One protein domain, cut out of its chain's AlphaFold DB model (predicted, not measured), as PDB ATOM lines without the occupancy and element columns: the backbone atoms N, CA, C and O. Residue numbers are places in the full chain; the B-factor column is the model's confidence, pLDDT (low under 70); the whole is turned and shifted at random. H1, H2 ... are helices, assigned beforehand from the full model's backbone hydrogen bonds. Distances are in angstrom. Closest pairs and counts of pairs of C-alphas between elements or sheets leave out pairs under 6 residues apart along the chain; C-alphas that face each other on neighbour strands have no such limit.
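Overview. This is residues 23 to 90 of the 197 residues of an uncharacterized protein of Lachnospiraceae bacterium M18-1 (UniProt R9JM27). Helix H2 runs along the length of an elongated, loose frame, with H1 set crosswise at the end where H2 begins, like the bar of a T. Beyond the far end of H2, residues 61 to 68 swing round and the backbone folds back by way of the short H3 to H4, which runs beside the first part of H2 in the opposite direction. The printed part has 68 residues with four named helices, in the order H1, H2, H3, H4, and no named strand; the class is all helix. The whole is loose, with a radius of gyration of the C-alphas of 13.7 A and spans of 40 by 24 by 16 A.

Arrangement. H2, residues 45 to 60, touches H1, residues 23 to 38, about perpendicular at 80 degrees. H2 touches H1 with residues 45 to 49 alone, and H1 touches H2 with residues 27 to 31 alone; the closest C-alphas, of Leu 27 and Tyr 49, are 6.4 A apart. H2 also touches H4, residues 80 to 88, with its residues 48 to 52 alone, at a shallow tilt of 22 degrees, opposite ways; the closest C-alphas, of Leu 48 and Met 86, are 7.5 A apart. H3, residues 69 to 75, is close to H2 but not clearly touching, its closest C-alphas being those of Lys 59 and Lys 75, 5.8 A apart. H1 and H3 are apart. In H1, H2, H3 and H4 every O i to N i+4 pair is within hydrogen-bond range.

Along the chain. H2 measures 22.3 A and H1 22.2 A from first to last C-alpha. H1 begins at C-alpha 23, (-21.479, -9.925, -7.269), and H4 ends at C-alpha 88, (-29.570, -30.778, -10.571).

Size, cuts and confidence. The C-alphas farthest apart, of Lys 40 and Lys 67, are 40.3 A apart. The printed part has no cut. The link from H3 to H4 is tight, and the other two are short. No printed residue is under 70 in pLDDT.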
ATOM      1  N   GLN A  23     -21.094  -8.654  -7.886       84.31
ATOM      2  CA  GLN A  23     -21.479  -9.925  -7.269       84.31
ATOM      3  C   GLN A  23     -22.984 -10.018  -6.973       84.31
ATOM      4  O   GLN A  23     -23.582 -11.073  -7.169       84.31
ATOM      5  N   ASN A  24     -23.616  -8.925  -6.533       86.12
ATOM      6  CA  ASN A  24     -25.051  -8.912  -6.232       86.12
ATOM      7  C   ASN A  24     -25.876  -9.007  -7.518       86.12
ATOM      8  O   ASN A  24     -26.821  -9.791  -7.597       86.12
ATOM      9  N   SER A  25     -25.467  -8.248  -8.536       87.38
ATOM     10  CA  SER A  25     -26.082  -8.275  -9.860       87.38
ATOM     11  C   SER A  25     -25.954  -9.663 -10.506       87.38
ATOM     12  O   SER A  25     -26.943 -10.219 -10.983       87.38
ATOM     13  N   LEU A  26     -24.771 -10.282 -10.440       88.31
ATOM     14  CA  LEU A  26     -24.517 -11.630 -10.959       88.31
ATOM     15  C   LEU A  26     -25.281 -12.720 -10.197       88.31
ATOM     16  O   LEU A  26     -25.761 -13.671 -10.815       88.31
ATOM     17  N   LEU A  27     -25.450 -12.582  -8.880       90.94
ATOM     18  CA  LEU A  27     -26.271 -13.503  -8.095       90.94
ATOM     19  C   LEU A  27     -27.733 -13.465  -8.562       90.94
ATOM     20  O   LEU A  27     -28.329 -14.521  -8.767       90.94
ATOM     21  N   GLY A  28     -28.289 -12.271  -8.789       89.38
ATOM     22  CA  GLY A  28     -29.638 -12.108  -9.341       89.38
ATOM     23  C   GLY A  28     -29.778 -12.715 -10.740       89.38
ATOM     24  O   GLY A  28     -30.713 -13.467 -10.998       89.38
ATOM     25  N   GLN A  29     -28.799 -12.477 -11.618       89.62
ATOM     26  CA  GLN A  29     -28.768 -13.095 -12.950       89.62
ATOM     27  C   GLN A  29     -28.677 -14.622 -12.882       89.62
ATOM     28  O   GLN A  29     -29.297 -15.313 -13.682       89.62
ATOM     29  N   THR A  30     -27.963 -15.161 -11.893       91.19
ATOM     30  CA  THR A  30     -27.867 -16.610 -11.673       91.19
ATOM     31  C   THR A  30     -29.221 -17.208 -11.294       91.19
ATOM     32  O   THR A  30     -29.550 -18.297 -11.760       91.19
ATOM     33  N   VAL A  31     -30.025 -16.504 -10.487       90.75
ATOM     34  CA  VAL A  31     -31.401 -16.926 -10.173       90.75
ATOM     35  C   VAL A  31     -32.251 -16.936 -11.435       90.75
ATOM     36  O   VAL A  31     -32.853 -17.961 -11.736       90.75
ATOM     37  N   ASN A  32     -32.255 -15.834 -12.191       91.94
ATOM     38  CA  ASN A  32     -33.053 -15.720 -13.414       91.94
ATOM     39  C   ASN A  32     -32.692 -16.818 -14.417       91.94
ATOM     40  O   ASN A  32     -33.570 -17.536 -14.882       91.94
ATOM     41  N   PHE A  33     -31.396 -17.020 -14.659       90.88
ATOM     42  CA  PHE A  33     -30.895 -18.093 -15.510       90.88
ATOM     43  C   PHE A  33     -31.373 -19.478 -15.047       90.88
ATOM     44  O   PHE A  33     -31.805 -20.299 -15.857       90.88
ATOM     45  N   PHE A  34     -31.320 -19.756 -13.742       90.62
ATOM     46  CA  PHE A  34     -31.761 -21.041 -13.204       90.62
ATOM     47  C   PHE A  34     -33.271 -21.248 -13.377       90.62
ATOM     48  O   PHE A  34     -33.698 -22.344 -13.740       90.62
ATOM     49  N   VAL A  35     -34.073 -20.202 -13.160       87.69
ATOM     50  CA  VAL A  35     -35.529 -20.232 -13.362       87.69
ATOM     51  C   VAL A  35     -35.870 -20.412 -14.840       87.69
ATOM     52  O   VAL A  35     -36.718 -21.234 -15.161       87.69
ATOM     53  N   GLU A  36     -35.185 -19.727 -15.755       87.69
ATOM     54  CA  GLU A  36     -35.368 -19.916 -17.201       87.69
ATOM     55  C   GLU A  36     -35.038 -21.347 -17.642       87.69
ATOM     56  O   GLU A  36     -35.730 -21.922 -18.485       87.69
ATOM     57  N   LEU A  37     -33.999 -21.944 -17.054       84.00
ATOM     58  CA  LEU A  37     -33.558 -23.295 -17.386       84.00
ATOM     59  C   LEU A  37     -34.474 -24.383 -16.806       84.00
ATOM     60  O   LEU A  37     -34.717 -25.395 -17.464       84.00
ATOM     61  N   THR A  38     -34.934 -24.208 -15.566       81.12
ATOM     62  CA  THR A  38     -35.582 -25.276 -14.780       81.12
ATOM     63  C   THR A  38     -37.062 -25.037 -14.487       81.12
ATOM     64  O   THR A  38     -37.765 -25.970 -14.101       81.12
ATOM     65  N   GLY A  39     -37.545 -23.805 -14.646       80.38
ATOM     66  CA  GLY A  39     -38.890 -23.369 -14.267       80.38
ATOM     67  C   GLY A  39     -39.110 -23.204 -12.758       80.38
ATOM     68  O   GLY A  39     -40.233 -22.919 -12.349       80.38
ATOM     69  N   LYS A  40     -38.081 -23.397 -11.920       80.75
ATOM     70  CA  LYS A  40     -38.168 -23.320 -10.452       80.75
ATOM     71  C   LYS A  40     -37.064 -22.440  -9.874       80.75
ATOM     72  O   LYS A  40     -36.015 -22.266 -10.486       80.75
ATOM     73  N   GLU A  41     -37.282 -21.920  -8.669       83.75
ATOM     74  CA  GLU A  41     -36.219 -21.230  -7.935       83.75
ATOM     75  C   GLU A  41     -35.158 -22.221  -7.412       83.75
ATOM     76  O   GLU A  41     -35.500 -23.329  -6.984       83.75
ATOM     77  N   PRO A  42     -33.866 -21.843  -7.420       86.56
ATOM     78  CA  PRO A  42     -32.809 -22.701  -6.905       86.56
ATOM     79  C   PRO A  42     -32.795 -22.755  -5.375       86.56
ATOM     80  O   PRO A  42     -32.798 -21.724  -4.695       86.56
ATOM     81  N   ILE A  43     -32.613 -23.950  -4.810       87.75
ATOM     82  CA  ILE A  43     -32.252 -24.074  -3.393       87.75
ATOM     83  C   ILE A  43     -30.808 -23.608  -3.190       87.75
ATOM     84  O   ILE A  43     -29.914 -23.923  -3.971       87.75
ATOM     85  N   LYS A  44     -30.549 -22.872  -2.102       86.25
ATOM     86  CA  LYS A  44     -29.197 -22.413  -1.721       86.25
ATOM     87  C   LYS A  44     -28.457 -21.673  -2.853       86.25
ATOM     88  O   LYS A  44     -27.292 -21.955  -3.121       86.25
ATOM     89  N   VAL A  45     -29.090 -20.664  -3.454       88.38
ATOM     90  CA  VAL A  45     -28.561 -19.852  -4.577       88.38
ATOM     91  C   VAL A  45     -27.090 -19.438  -4.429       88.38
ATOM     92  O   VAL A  45     -26.310 -19.560  -5.369       88.38
ATOM     93  N   LYS A  46     -26.672 -18.983  -3.241       89.12
ATOM     94  CA  LYS A  46     -25.276 -18.577  -2.994       89.12
ATOM     95  C   LYS A  46     -24.275 -19.717  -3.219       89.12
ATOM     96  O   LYS A  46     -23.163 -19.464  -3.669       89.12
ATOM     97  N   ALA A  47     -24.659 -20.953  -2.901       89.50
ATOM     98  CA  ALA A  47     -23.825 -22.128  -3.122       89.50
ATOM     99  C   ALA A  47     -23.717 -22.462  -4.616       89.50
ATOM    100  O   ALA A  47     -22.609 -22.706  -5.086       89.50
ATOM    101  N   LEU A  48     -24.830 -22.391  -5.359       91.56
ATOM    102  CA  LEU A  48     -24.842 -22.548  -6.816       91.56
ATOM    103  C   LEU A  48     -23.941 -21.507  -7.492       91.56
ATOM    104  O   LEU A  48     -23.076 -21.862  -8.287       91.56
ATOM    105  N   TYR A  49     -24.118 -20.233  -7.141       92.56
ATOM    106  CA  TYR A  49     -23.319 -19.144  -7.694       92.56
ATOM    107  C   TYR A  49     -21.824 -19.350  -7.436       92.56
ATOM    108  O   TYR A  49     -21.027 -19.310  -8.371       92.56
ATOM    109  N   ARG A  50     -21.446 -19.656  -6.187       91.88
ATOM    110  CA  ARG A  50     -20.046 -19.912  -5.836       91.88
ATOM    111  C   ARG A  50     -19.480 -21.102  -6.608       91.88
ATOM    112  O   ARG A  50     -18.391 -21.001  -7.149       91.88
ATOM    113  N   LEU A  51     -20.238 -22.193  -6.717       92.94
ATOM    114  CA  LEU A  51     -19.835 -23.377  -7.475       92.94
ATOM    115  C   LEU A  51     -19.546 -23.041  -8.948       92.94
ATOM    116  O   LEU A  51     -18.535 -23.494  -9.484       92.94
ATOM    117  N   LEU A  52     -20.415 -22.257  -9.595       92.44
ATOM    118  CA  LEU A  52     -20.233 -21.839 -10.986       92.44
ATOM    119  C   LEU A  52     -19.003 -20.942 -11.139       92.44
ATOM    120  O   LEU A  52     -18.155 -21.224 -11.982       92.44
ATOM    121  N   VAL A  53     -18.872 -19.910 -10.303       92.06
ATOM    122  CA  VAL A  53     -17.735 -18.979 -10.343       92.06
ATOM    123  C   VAL A  53     -16.417 -19.701 -10.085       92.06
ATOM    124  O   VAL A  53     -15.482 -19.528 -10.862       92.06
ATOM    125  N   ASP A  54     -16.343 -20.536  -9.048       92.31
ATOM    126  CA  ASP A  54     -15.135 -21.292  -8.706       92.31
ATOM    127  C   ASP A  54     -14.738 -22.221  -9.861       92.31
ATOM    128  O   ASP A  54     -13.569 -22.282 -10.238       92.31
ATOM    129  N   THR A  55     -15.714 -22.906 -10.468       92.19
ATOM    130  CA  THR A  55     -15.469 -23.819 -11.594       92.19
ATOM    131  C   THR A  55     -14.983 -23.059 -12.823       92.19
ATOM    132  O   THR A  55     -13.972 -23.437 -13.406       92.19
ATOM    133  N   ILE A  56     -15.660 -21.972 -13.201       91.06
ATOM    134  CA  ILE A  56     -15.271 -21.140 -14.345       91.06
ATOM    135  C   ILE A  56     -13.872 -20.564 -14.122       91.06
ATOM    136  O   ILE A  56     -13.036 -20.675 -15.011       91.06
ATOM    137  N   THR A  57     -13.598 -20.035 -12.928       91.31
ATOM    138  CA  THR A  57     -12.303 -19.441 -12.568       91.31
ATOM    139  C   THR A  57     -11.182 -20.477 -12.618       91.31
ATOM    140  O   THR A  57     -10.120 -20.231 -13.181       91.31
ATOM    141  N   LEU A  58     -11.411 -21.672 -12.064       91.62
ATOM    142  CA  LEU A  58     -10.426 -22.752 -12.088       91.62
ATOM    143  C   LEU A  58     -10.094 -23.182 -13.523       91.62
ATOM    144  O   LEU A  58      -8.927 -23.390 -13.846       91.62
ATOM    145  N   LYS A  59     -11.111 -23.289 -14.385       91.75
ATOM    146  CA  LYS A  59     -10.946 -23.682 -15.789       91.75
ATOM    147  C   LYS A  59     -10.326 -22.565 -16.637       91.75
ATOM    148  O   LYS A  59      -9.501 -22.856 -17.499       91.75
ATOM    149  N   SER A  60     -10.676 -21.301 -16.386       88.56
ATOM    150  CA  SER A  60     -10.134 -20.146 -17.114       88.56
ATOM    151  C   SER A  60      -8.677 -19.857 -16.769       88.56
ATOM    152  O   SER A  60      -7.932 -19.402 -17.629       88.56
ATOM    153  N   ASN A  61      -8.261 -20.137 -15.531       91.12
ATOM    154  CA  ASN A  61      -6.904 -19.862 -15.050       91.12
ATOM    155  C   ASN A  61      -5.880 -20.933 -15.460       91.12
ATOM    156  O   ASN A  61      -4.701 -20.819 -15.128       91.12
ATOM    157  N   TYR A  62      -6.298 -21.999 -16.148       89.75
ATOM    158  CA  TYR A  62      -5.368 -23.009 -16.637       89.75
ATOM    159  C   TYR A  62      -4.692 -22.526 -17.932       89.75
ATOM    160  O   TYR A  62      -5.254 -22.603 -19.025       89.75
ATOM    161  N   GLU A  63      -3.461 -22.034 -17.809       89.44
ATOM    162  CA  GLU A  63      -2.718 -21.412 -18.918       89.44
ATOM    163  C   GLU A  63      -1.884 -22.400 -19.746       89.44
ATOM    164  O   GLU A  63      -1.524 -22.101 -20.884       89.44
ATOM    165  N   LEU A  64      -1.601 -23.592 -19.212       91.19
ATOM    166  CA  LEU A  64      -0.733 -24.561 -19.881       91.19
ATOM    167  C   LEU A  64      -1.350 -25.086 -21.188       91.19
ATOM    168  O   LEU A  64      -2.575 -25.121 -21.377       91.19
ATOM    169  N   GLU A  65      -0.468 -25.499 -22.098       90.38
ATOM    170  CA  GLU A  65      -0.842 -26.165 -23.343       90.38
ATOM    171  C   GLU A  65      -1.471 -27.534 -23.039       90.38
ATOM    172  O   GLU A  65      -0.920 -28.322 -22.269       90.38
ATOM    173  N   CYS A  66      -2.621 -27.818 -23.654       90.94
ATOM    174  CA  CYS A  66      -3.263 -29.133 -23.621       90.94
ATOM    175  C   CYS A  66      -3.013 -29.815 -24.965       90.94
ATOM    176  O   CYS A  66      -3.399 -29.276 -26.003       90.94
ATOM    177  N   LYS A  67      -2.382 -30.988 -24.951       92.12
ATOM    178  CA  LYS A  67      -2.014 -31.726 -26.168       92.12
ATOM    179  C   LYS A  67      -3.111 -32.683 -26.605       92.12
ATOM    180  O   LYS A  67      -3.225 -32.994 -27.788       92.12
ATOM    181  N   GLU A  68      -3.937 -33.125 -25.661       94.81
ATOM    182  CA  GLU A  68      -5.031 -34.053 -25.918       94.81
ATOM    183  C   GLU A  68      -6.399 -33.437 -25.617       94.81
ATOM    184  O   GLU A  68      -6.578 -32.657 -24.681       94.81
ATOM    185  N   TYR A  69      -7.419 -33.866 -26.362       89.50
ATOM    186  CA  TYR A  69      -8.803 -33.433 -26.132       89.50
ATOM    187  C   TYR A  69      -9.302 -33.767 -24.716       89.50
ATOM    188  O   TYR A  69     -10.051 -33.000 -24.111       89.50
ATOM    189  N   LYS A  70      -8.844 -34.890 -24.152       91.69
ATOM    190  CA  LYS A  70      -9.177 -35.284 -22.781       91.69
ATOM    191  C   LYS A  70      -8.628 -34.289 -21.754       91.69
ATOM    192  O   LYS A  70      -9.339 -33.939 -20.817       91.69
ATOM    193  N   GLU A  71      -7.412 -33.788 -21.965       91.94
ATOM    194  CA  GLU A  71      -6.814 -32.751 -21.119       91.94
ATOM    195  C   GLU A  71      -7.577 -31.431 -21.238       91.94
ATOM    196  O   GLU A  71      -7.805 -30.764 -20.232       91.94
ATOM    197  N   VAL A  72      -8.035 -31.079 -22.446       90.44
ATOM    198  CA  VAL A  72      -8.877 -29.892 -22.653       90.44
ATOM    199  C   VAL A  72     -10.159 -30.003 -21.834       90.44
ATOM    200  O   VAL A  72     -10.475 -29.073 -21.097       90.44
ATOM    201  N   ILE A  73     -10.870 -31.132 -21.902       90.12
ATOM    202  CA  ILE A  73     -12.082 -31.356 -21.098       90.12
ATOM    203  C   ILE A  73     -11.769 -31.234 -19.601       90.12
ATOM    204  O   ILE A  73     -12.438 -30.499 -18.876       90.12
ATOM    205  N   GLU A  74     -10.727 -31.918 -19.135       89.12
ATOM    206  CA  GLU A  74     -10.413 -31.985 -17.711       89.12
ATOM    207  C   GLU A  74      -9.933 -30.641 -17.147       89.12
ATOM    208  O   GLU A  74     -10.303 -30.275 -16.030       89.12
ATOM    209  N   LYS A  75      -9.132 -29.881 -17.897       90.12
ATOM    210  CA  LYS A  75      -8.452 -28.682 -17.385       90.12
ATOM    211  C   LYS A  75      -9.108 -27.365 -17.789       90.12
ATOM    212  O   LYS A  75      -9.030 -26.419 -17.016       90.12
ATOM    213  N   LYS A  76      -9.778 -27.302 -18.946       91.00
ATOM    214  CA  LYS A  76     -10.354 -26.059 -19.504       91.00
ATOM    215  C   LYS A  76     -11.852 -26.145 -19.812       91.00
ATOM    216  O   LYS A  76     -12.532 -25.127 -19.842       91.00
ATOM    217  N   GLY A  77     -12.374 -27.344 -20.050       89.44
ATOM    218  CA  GLY A  77     -13.759 -27.570 -20.446       89.44
ATOM    219  C   GLY A  77     -14.714 -27.755 -19.269       89.44
ATOM    220  O   GLY A  77     -14.320 -28.159 -18.174       89.44
ATOM    221  N   ILE A  78     -15.993 -27.495 -19.539       92.00
ATOM    222  CA  ILE A  78     -17.128 -27.942 -18.730       92.00
ATOM    223  C   ILE A  78     -18.019 -28.737 -19.678       92.00
ATOM    224  O   ILE A  78     -18.533 -28.200 -20.662       92.00
ATOM    225  N   THR A  79     -18.158 -30.035 -19.433       90.69
ATOM    226  CA  THR A  79     -19.046 -30.880 -20.230       90.69
ATOM    227  C   THR A  79     -20.502 -30.598 -19.885       90.69
ATOM    228  O   THR A  79     -20.832 -30.140 -18.791       90.69
ATOM    229  N   ARG A  80     -21.404 -30.937 -20.810       85.75
ATOM    230  CA  ARG A  80     -22.842 -30.830 -20.563       85.75
ATOM    231  C   ARG A  80     -23.275 -31.641 -19.340       85.75
ATOM    232  O   ARG A  80     -23.998 -31.123 -18.507       85.75
ATOM    233  N   THR A  81     -22.783 -32.871 -19.203       83.75
ATOM    234  CA  THR A  81     -23.102 -33.734 -18.058       83.75
ATOM    235  C   THR A  81     -22.629 -33.129 -16.736       83.75
ATOM    236  O   THR A  81     -23.361 -33.158 -15.753       83.75
ATOM    237  N   GLU A  82     -21.420 -32.557 -16.689       87.00
ATOM    238  CA  GLU A  82     -20.933 -31.857 -15.493       87.00
ATOM    239  C   GLU A  82     -21.814 -30.656 -15.155       87.00
ATOM    240  O   GLU A  82     -22.211 -30.504 -14.003       87.00
ATOM    241  N   PHE A  83     -22.158 -29.846 -16.156       90.50
ATOM    242  CA  PHE A  83     -23.028 -28.695 -15.968       90.50
ATOM    243  C   PHE A  83     -24.413 -29.104 -15.454       90.50
ATOM    244  O   PHE A  83     -24.862 -28.602 -14.425       90.50
ATOM    245  N   ASP A  84     -25.051 -30.076 -16.105       85.06
ATOM    246  CA  ASP A  84     -26.357 -30.602 -15.709       85.06
ATOM    247  C   ASP A  84     -26.314 -31.108 -14.253       85.06
ATOM    248  O   ASP A  84     -27.177 -30.757 -13.448       85.06
ATOM    249  N   ASN A  85     -25.245 -31.807 -13.855       85.00
ATOM    250  CA  ASN A  85     -25.036 -32.254 -12.472       85.00
ATOM    251  C   ASN A  85     -24.879 -31.099 -11.464       85.00
ATOM    252  O   ASN A  85     -25.276 -31.233 -10.301       85.00
ATOM    253  N   MET A  86     -24.269 -29.977 -11.858       88.81
ATOM    254  CA  MET A  86     -24.151 -28.783 -11.005       88.81
ATOM    255  C   MET A  86     -25.528 -28.151 -10.761       88.81
ATOM    256  O   MET A  86     -25.832 -27.761  -9.628       88.81
ATOM    257  N   ILE A  87     -26.367 -28.107 -11.799       88.69
ATOM    258  CA  ILE A  87     -27.733 -27.577 -11.743       88.69
ATOM    259  C   ILE A  87     -28.650 -28.497 -10.926       88.69
ATOM    260  O   ILE A  87     -29.301 -28.026  -9.994       88.69
ATOM    261  N   GLN A  88     -28.654 -29.808 -11.194       82.00
ATOM    262  CA  GLN A  88     -29.570 -30.778 -10.571       82.00
ATOM    263  C   GLN A  88     -29.539 -30.772  -9.036       82.00
ATOM    264  O   GLN A  88     -30.573 -30.929  -8.389       82.00
ATOM    265  N   LYS A  89     -28.367 -30.542  -8.436       82.38
ATOM    266  CA  LYS A  89     -28.188 -30.490  -6.971       82.38
ATOM    267  C   LYS A  89     -28.903 -29.321  -6.298       82.38
ATOM    268  O   LYS A  89     -29.067 -29.339  -5.080       82.38
ATOM    269  N   HIS A  90     -29.280 -28.310  -7.073       82.81
ATOM    270  CA  HIS A  90     -29.904 -27.083  -6.589       82.81
ATOM    271  C   HIS A  90     -31.366 -26.958  -7.029       82.81
ATOM    272  O   HIS A  90     -31.980 -25.918  -6.816       82.81
TER     273      HIS A  90